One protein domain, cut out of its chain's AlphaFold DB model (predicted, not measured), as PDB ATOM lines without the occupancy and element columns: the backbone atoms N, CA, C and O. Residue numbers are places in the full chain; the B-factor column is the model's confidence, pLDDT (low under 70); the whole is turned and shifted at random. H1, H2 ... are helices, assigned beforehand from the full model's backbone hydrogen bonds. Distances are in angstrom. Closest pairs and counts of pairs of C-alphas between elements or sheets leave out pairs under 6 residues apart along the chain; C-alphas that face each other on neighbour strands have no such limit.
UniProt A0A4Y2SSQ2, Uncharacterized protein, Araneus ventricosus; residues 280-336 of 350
ATOM      1  N   ARG A 280     -39.572  37.594 -17.831       94.62
ATOM      2  CA  ARG A 280     -39.538  37.697 -19.288       94.62
ATOM      3  C   ARG A 280     -39.467  36.317 -19.938       94.62
ATOM      4  O   ARG A 280     -40.238  36.047 -20.860       94.62
ATOM      5  N   ASN A 281     -38.587  35.444 -19.453       95.50
ATOM      6  CA  ASN A 281     -38.432  34.088 -19.978       95.50
ATOM      7  C   ASN A 281     -39.672  33.227 -19.721       95.50
ATOM      8  O   ASN A 281     -40.141  32.557 -20.641       95.50
ATOM      9  N   SER A 282     -40.283  33.323 -18.536       95.25
ATOM     10  CA  SER A 282     -41.572  32.681 -18.248       95.25
ATOM     11  C   SER A 282     -42.675  33.181 -19.190       95.25
ATOM     12  O   SER A 282     -43.330  32.373 -19.848       95.25
ATOM     13  N   ARG A 283     -42.821  34.502 -19.375       95.25
ATOM     14  CA  ARG A 283     -43.814  35.073 -20.301       95.25
ATOM     15  C   ARG A 283     -43.597  34.609 -21.742       95.25
ATOM     16  O   ARG A 283     -44.570  34.323 -22.442       95.25
ATOM     17  N   LEU A 284     -42.351  34.569 -22.216       95.69
ATOM     18  CA  LEU A 284     -42.025  34.097 -23.565       95.69
ATOM     19  C   LEU A 284     -42.314  32.601 -23.727       95.69
ATOM     20  O   LEU A 284     -42.864  32.215 -24.759       95.69
ATOM     21  N   SER A 285     -42.022  31.792 -22.706       95.44
ATOM     22  CA  SER A 285     -42.371  30.369 -22.669       95.44
ATOM     23  C   SER A 285     -43.885  30.166 -22.779       95.44
ATOM     24  O   SER A 285     -44.351  29.465 -23.678       95.44
ATOM     25  N   ASP A 286     -44.675  30.879 -21.973       96.81
ATOM     26  CA  ASP A 286     -46.142  30.803 -22.003       96.81
ATOM     27  C   ASP A 286     -46.733  31.268 -23.343       96.81
ATOM     28  O   ASP A 286     -47.774  30.779 -23.795       96.81
ATOM     29  N   MET A 287     -46.112  32.262 -23.987       95.56
ATOM     30  CA  MET A 287     -46.505  32.722 -25.322       95.56
ATOM     31  C   MET A 287     -46.167  31.692 -26.402       95.56
ATOM     32  O   MET A 287     -46.952  31.519 -27.338       95.56
ATOM     33  N   ALA A 288     -45.020  31.020 -26.286       94.69
ATOM     34  CA  ALA A 288     -44.617  29.955 -27.194       94.69
ATOM     35  C   ALA A 288     -45.555  28.750 -27.067       94.69
ATOM     36  O   ALA A 288     -46.062  28.288 -28.089       94.69
ATOM     37  N   GLN A 289     -45.862  28.318 -25.838       96.25
ATOM     38  CA  GLN A 289     -46.786  27.218 -25.559       96.25
ATOM     39  C   GLN A 289     -48.185  27.499 -26.118       96.25
ATOM     40  O   GLN A 289     -48.662  26.749 -26.965       96.25
ATOM     41  N   ARG A 290     -48.798  28.640 -25.767       95.56
ATOM     42  CA  ARG A 290     -50.103  29.046 -26.333       95.56
ATOM     43  C   ARG A 290     -50.068  29.226 -27.850       95.56
ATOM     44  O   ARG A 290     -51.086  29.140 -28.536       95.56
ATOM     45  N   GLY A 291     -48.899  29.548 -28.399       94.62
ATOM     46  CA  GLY A 291     -48.669  29.573 -29.836       94.62
ATOM     47  C   GLY A 291     -48.729  28.181 -30.464       94.62
ATOM     48  O   GLY A 291     -49.234  28.067 -31.573       94.62
ATOM     49  N   GLN A 292     -48.233  27.149 -29.780       93.12
ATOM     50  CA  GLN A 292     -48.320  25.762 -30.242       93.12
ATOM     51  C   GLN A 292     -49.726  25.192 -30.081       93.12
ATOM     52  O   GLN A 292     -50.228  24.608 -31.032       93.12
ATOM     53  N   GLU A 293     -50.383  25.430 -28.946       94.56
ATOM     54  CA  GLU A 293     -51.765  24.988 -28.703       94.56
ATOM     55  C   GLU A 293     -52.707  25.502 -29.800       94.56
ATOM     56  O   GLU A 293     -53.374  24.715 -30.464       94.56
ATOM     57  N   ARG A 294     -52.644  26.803 -30.124       94.00
ATOM     58  CA  ARG A 294     -53.441  27.368 -31.227       94.00
ATOM     59  C   ARG A 294     -53.116  26.769 -32.593       94.00
ATOM     60  O   ARG A 294     -54.004  26.700 -33.426       94.00
ATOM     61  N   ARG A 295     -51.868  26.355 -32.843       91.00
ATOM     62  CA  ARG A 295     -51.498  25.680 -34.102       91.00
ATOM     63  C   ARG A 295     -51.957  24.226 -34.147       91.00
ATOM     64  O   ARG A 295     -52.129  23.712 -35.244       91.00
ATOM     65  N   ALA A 296     -52.103  23.573 -32.998       88.50
ATOM     66  CA  ALA A 296     -52.631  22.217 -32.903       88.50
ATOM     67  C   ALA A 296     -54.161  22.194 -33.058       88.50
ATOM     68  O   ALA A 296     -54.697  21.253 -33.627       88.50
ATOM     69  N   GLU A 297     -54.848  23.244 -32.598       91.62
ATOM     70  CA  GLU A 297     -56.302  23.427 -32.738       91.62
ATOM     71  C   GLU A 297     -56.723  24.066 -34.082       91.62
ATOM     72  O   GLU A 297     -57.915  24.193 -34.363       91.62
ATOM     73  N   GLU A 298     -55.770  24.501 -34.915       89.44
ATOM     74  CA  GLU A 298     -56.039  25.124 -36.219       89.44
ATOM     75  C   GLU A 298     -56.692  24.123 -37.189       89.44
ATOM     76  O   GLU A 298     -56.168  23.041 -37.439       89.44
ATOM     77  N   THR A 299     -57.800  24.531 -37.812       93.12
ATOM     78  CA  THR A 299     -58.386  23.797 -38.951       93.12
ATOM     79  C   THR A 299     -57.487  23.895 -40.190       93.12
ATOM     80  O   THR A 299     -56.744  24.869 -40.349       93.12
ATOM     81  N   GLU A 300     -57.576  22.935 -41.114       89.50
ATOM     82  CA  GLU A 300     -56.730  22.914 -42.321       89.50
ATOM     83  C   GLU A 300     -56.916  24.172 -43.194       89.50
ATOM     84  O   GLU A 300     -55.947  24.730 -43.713       89.50
ATOM     85  N   GLU A 301     -58.130  24.726 -43.269       90.69
ATOM     86  CA  GLU A 301     -58.357  26.018 -43.925       90.69
ATOM     87  C   GLU A 301     -57.610  27.173 -43.246       90.69
ATOM     88  O   GLU A 301     -56.980  27.998 -43.916       90.69
ATOM     89  N   GLN A 302     -57.671  27.264 -41.914       93.06
ATOM     90  CA  GLN A 302     -56.971  28.306 -41.157       93.06
ATOM     91  C   GLN A 302     -55.452  28.156 -41.291       93.06
ATOM     92  O   GLN A 302     -54.749  29.158 -41.457       93.06
ATOM     93  N   ARG A 303     -54.956  26.916 -41.304       93.75
ATOM     94  CA  ARG A 303     -53.550  26.588 -41.547       93.75
ATOM     95  C   ARG A 303     -53.107  27.034 -42.940       93.75
ATOM     96  O   ARG A 303     -52.103  27.741 -43.050       93.75
ATOM     97  N   ASN A 304     -53.874  26.722 -43.983       94.31
ATOM     98  CA  ASN A 304     -53.569  27.130 -45.355       94.31
ATOM     99  C   ASN A 304     -53.606  28.652 -45.532       94.31
ATOM    100  O   ASN A 304     -52.680  29.227 -46.112       94.31
ATOM    101  N   ARG A 305     -54.583  29.345 -44.931       95.00
ATOM    102  CA  ARG A 305     -54.614  30.819 -44.902       95.00
ATOM    103  C   ARG A 305     -53.386  31.396 -44.189       95.00
ATOM    104  O   ARG A 305     -52.761  32.325 -44.702       95.00
ATOM    105  N   ARG A 306     -52.988  30.838 -43.038       95.25
ATOM    106  CA  ARG A 306     -51.780  31.269 -42.309       95.25
ATOM    107  C   ARG A 306     -50.514  31.068 -43.142       95.25
ATOM    108  O   ARG A 306     -49.685  31.978 -43.201       95.25
ATOM    109  N   LEU A 307     -50.354  29.910 -43.786       94.00
ATOM    110  CA  LEU A 307     -49.208  29.611 -44.652       94.00
ATOM    111  C   LEU A 307     -49.144  30.566 -45.850       94.00
ATOM    112  O   LEU A 307     -48.073  31.113 -46.123       94.00
ATOM    113  N   ALA A 308     -50.278  30.848 -46.495       95.31
ATOM    114  CA  ALA A 308     -50.358  31.813 -47.590       95.31
ATOM    115  C   ALA A 308     -49.909  33.218 -47.150       95.31
ATOM    116  O   ALA A 308     -49.058  33.830 -47.798       95.31
ATOM    117  N   VAL A 309     -50.391  33.700 -45.997       96.38
ATOM    118  CA  VAL A 309     -49.988  35.003 -45.436       96.38
ATOM    119  C   VAL A 309     -48.491  35.037 -45.103       96.38
ATOM    120  O   VAL A 309     -47.821  36.039 -45.360       96.38
ATOM    121  N   MET A 310     -47.928  33.955 -44.551       95.12
ATOM    122  CA  MET A 310     -46.485  33.872 -44.292       95.12
ATOM    123  C   MET A 310     -45.665  33.894 -45.587       95.12
ATOM    124  O   MET A 310     -44.649  34.592 -45.648       95.12
ATOM    125  N   GLY A 311     -46.117  33.180 -46.621       95.00
ATOM    126  CA  GLY A 311     -45.505  33.177 -47.950       95.00
ATOM    127  C   GLY A 311     -45.479  34.575 -48.571       95.00
ATOM    128  O   GLY A 311     -44.409  35.061 -48.940       95.00
ATOM    129  N   GLN A 312     -46.623  35.264 -48.576       95.06
ATOM    130  CA  GLN A 312     -46.746  36.641 -49.066       95.06
ATOM    131  C   GLN A 312     -45.840  37.610 -48.298       95.06
ATOM    132  O   GLN A 312     -45.060  38.340 -48.907       95.06
ATOM    133  N   ARG A 313     -45.855  37.581 -46.957       95.62
ATOM    134  CA  ARG A 313     -44.968  38.431 -46.137       95.62
ATOM    135  C   ARG A 313     -43.491  38.149 -46.395       95.62
ATOM    136  O   ARG A 313     -42.668  39.060 -46.361       95.62
ATOM    137  N   SER A 314     -43.124  36.891 -46.628       94.62
ATOM    138  CA  SER A 314     -41.750  36.519 -46.964       94.62
ATOM    139  C   SER A 314     -41.334  37.071 -48.327       94.62
ATOM    140  O   SER A 314     -40.240  37.621 -48.439       94.62
ATOM    141  N   GLN A 315     -42.197  36.978 -49.339       94.44
ATOM    142  CA  GLN A 315     -41.957  37.575 -50.656       94.44
ATOM    143  C   GLN A 315     -41.854  39.099 -50.576       94.44
ATOM    144  O   GLN A 315     -40.906  39.664 -51.112       94.44
ATOM    145  N   GLN A 316     -42.755  39.752 -49.838       94.56
ATOM    146  CA  GLN A 316     -42.723  41.198 -49.636       94.56
ATOM    147  C   GLN A 316     -41.412  41.656 -48.987       94.56
ATOM    148  O   GLN A 316     -40.815  42.616 -49.460       94.56
ATOM    149  N   ARG A 317     -40.920  40.947 -47.958       94.75
ATOM    150  CA  ARG A 317     -39.622  41.267 -47.335       94.75
ATOM    151  C   ARG A 317     -38.461  41.160 -48.323       94.75
ATOM    152  O   ARG A 317     -37.647  42.073 -48.362       94.75
ATOM    153  N   ARG A 318     -38.415  40.104 -49.147       93.06
ATOM    154  CA  ARG A 318     -37.376  39.957 -50.185       93.06
ATOM    155  C   ARG A 318     -37.461  41.063 -51.237       93.06
ATOM    156  O   ARG A 318     -36.441  41.618 -51.616       93.06
ATOM    157  N   ALA A 319     -38.667  41.399 -51.690       91.81
ATOM    158  CA  ALA A 319     -38.873  42.458 -52.674       91.81
ATOM    159  C   ALA A 319     -38.499  43.841 -52.117       91.81
ATOM    160  O   ALA A 319     -37.904  44.657 -52.817       91.81
ATOM    161  N   GLU A 320     -38.817  44.116 -50.850       92.94
ATOM    162  CA  GLU A 320     -38.438  45.364 -50.191       92.94
ATOM    163  C   GLU A 320     -36.923  45.455 -49.966       92.94
ATOM    164  O   GLU A 320     -36.337  46.517 -50.160       92.94
ATOM    165  N   GLU A 321     -36.280  44.346 -49.603       91.44
ATOM    166  CA  GLU A 321     -34.824  44.256 -49.481       91.44
ATOM    167  C   GLU A 321     -34.138  44.507 -50.828       91.44
ATOM    168  O   GLU A 321     -33.288  45.391 -50.917       91.44
ATOM    169  N   GLN A 322     -34.605  43.861 -51.903       90.69
ATOM    170  CA  GLN A 322     -34.142  44.136 -53.267       90.69
ATOM    171  C   GLN A 322     -34.376  45.592 -53.675       90.69
ATOM    172  O   GLN A 322     -33.521  46.209 -54.302       90.69
ATOM    173  N   ARG A 323     -35.516  46.189 -53.308       89.75
ATOM    174  CA  ARG A 323     -35.780  47.609 -53.573       89.75
ATOM    175  C   ARG A 323     -34.780  48.508 -52.845       89.75
ATOM    176  O   ARG A 323     -34.298  49.467 -53.446       89.75
ATOM    177  N   LYS A 324     -34.471  48.228 -51.575       91.94
ATOM    178  CA  LYS A 324     -33.481  48.988 -50.792       91.94
ATOM    179  C   LYS A 324     -32.081  48.838 -51.382       91.94
ATOM    180  O   LYS A 324     -31.401  49.843 -51.555       91.94
ATOM    181  N   GLU A 325     -31.693  47.626 -51.762       89.06
ATOM    182  CA  GLU A 325     -30.415  47.351 -52.421       89.06
ATOM    183  C   GLU A 325     -30.304  48.064 -53.779       89.06
ATOM    184  O   GLU A 325     -29.318  48.751 -54.039       89.06
ATOM    185  N   ASN A 326     -31.340  47.993 -54.618       89.56
ATOM    186  CA  ASN A 326     -31.380  48.703 -55.898       89.56
ATOM    187  C   ASN A 326     -31.320  50.226 -55.714       89.56
ATOM    188  O   ASN A 326     -30.667  50.912 -56.497       89.56
ATOM    189  N   THR A 327     -31.969  50.758 -54.671       89.75
ATOM    190  CA  THR A 327     -31.889  52.188 -54.330       89.75
ATOM    191  C   THR A 327     -30.462  52.557 -53.927       89.75
ATOM    192  O   THR A 327     -29.906  53.514 -54.454       89.75
ATOM    193  N   PHE A 328     -29.829  51.747 -53.077       91.38
ATOM    194  CA  PHE A 328     -28.453  51.951 -52.628       91.38
ATOM    195  C   PHE A 328     -27.436  51.924 -53.784       91.38
ATOM    196  O   PHE A 328     -26.605  52.827 -53.908       91.38
ATOM    197  N   TRP A 329     -27.504  50.924 -54.669       90.94
ATOM    198  CA  TRP A 329     -26.632  50.864 -55.847       90.94
ATOM    199  C   TRP A 329     -26.936  51.976 -56.854       90.94
ATOM    200  O   TRP A 329     -26.011  52.509 -57.463       90.94
ATOM    201  N   GLY A 330     -28.204  52.369 -57.000       87.69
ATOM    202  CA  GLY A 330     -28.612  53.516 -57.810       87.69
ATOM    203  C   GLY A 330     -27.976  54.820 -57.325       87.69
ATOM    204  O   GLY A 330     -27.313  55.501 -58.104       87.69
ATOM    205  N   GLU A 331     -28.095  55.128 -56.031       89.56
ATOM    206  CA  GLU A 331     -27.477  56.309 -55.410       89.56
ATOM    207  C   GLU A 331     -25.951  56.299 -55.558       89.56
ATOM    208  O   GLU A 331     -25.349  57.307 -55.934       89.56
ATOM    209  N   ARG A 332     -25.312  55.141 -55.342       90.00
ATOM    210  CA  ARG A 332     -23.864  54.984 -55.530       90.00
ATOM    211  C   ARG A 332     -23.445  55.229 -56.980       90.00
ATOM    212  O   ARG A 332     -22.448  55.908 -57.213       90.00
ATOM    213  N   ASN A 333     -24.188  54.697 -57.947       86.19
ATOM    214  CA  ASN A 333     -23.891  54.874 -59.367       86.19
ATOM    215  C   ASN A 333     -24.064  56.330 -59.815       86.19
ATOM    216  O   ASN A 333     -23.229  56.826 -60.571       86.19
ATOM    217  N   VAL A 334     -25.090  57.029 -59.318       87.75
ATOM    218  CA  VAL A 334     -25.268  58.475 -59.545       87.75
ATOM    219  C   VAL A 334     -24.079  59.247 -58.970       87.75
ATOM    220  O   VAL A 334     -23.433  60.000 -59.694       87.75
ATOM    221  N   TYR A 335     -23.701  58.974 -57.718       86.56
ATOM    222  CA  TYR A 335     -22.551  59.615 -57.075       86.56
ATOM    223  C   TYR A 335     -21.236  59.387 -57.838       86.56
ATOM    224  O   TYR A 335     -20.446  60.314 -58.026       86.56
ATOM    225  N   VAL A 336     -20.976  58.163 -58.301       88.12
ATOM    226  CA  VAL A 336     -19.774  57.847 -59.092       88.12
ATOM    227  C   VAL A 336     -19.803  58.573 -60.438       88.12
ATOM    228  O   VAL A 336     -18.798  59.169 -60.827       88.12
TER     229      VAL A 336
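What this domain is: This is residues 280 to 336 of the 350 residues of an uncharacterized protein of Araneus ventricosus (UniProt A0A4Y2SSQ2). What shape does the printed part make? Two straight helices, H1 and then the much longer H2, make a corner like an open, lopsided V, joined by residues 297 to 299. What else describes it? The printed part has 57 residues, two named helices and no named strand, and its class is all helix. It is extended, with a radius of gyration of the C-alphas of 19.2 A, and flat, spanning 56 by 33 by 6 A.

How they stand to each other: How does H1, residues 280 to 296, stand to H2, residues 300 to 336? They are close but not clearly touching; their closest C-alphas, those of Arg 295 and Arg 303, are 7.8 A apart. They run opposite ways at a steep tilt of 58 degrees. What do the backbones show? In H1 and H2 every O i to N i+4 pair is within hydrogen-bond range.

Where its parts are: Where is H1? It begins at C-alpha 280 (-39.538, 37.697, -19.288) and measures 24.4 A from first to last C-alpha. Where is H2? It measures 53.5 A and ends at C-alpha 336 (-19.774, 57.847, -59.092).

The domain as a whole: How large is it? The two C-alphas farthest apart, those of Glu 297 and Val 336, are 56.7 A apart. Is it continuous and confident? The printed part has no cut, the link from H1 to H2 is tight, and no printed residue is under pLDDT 70.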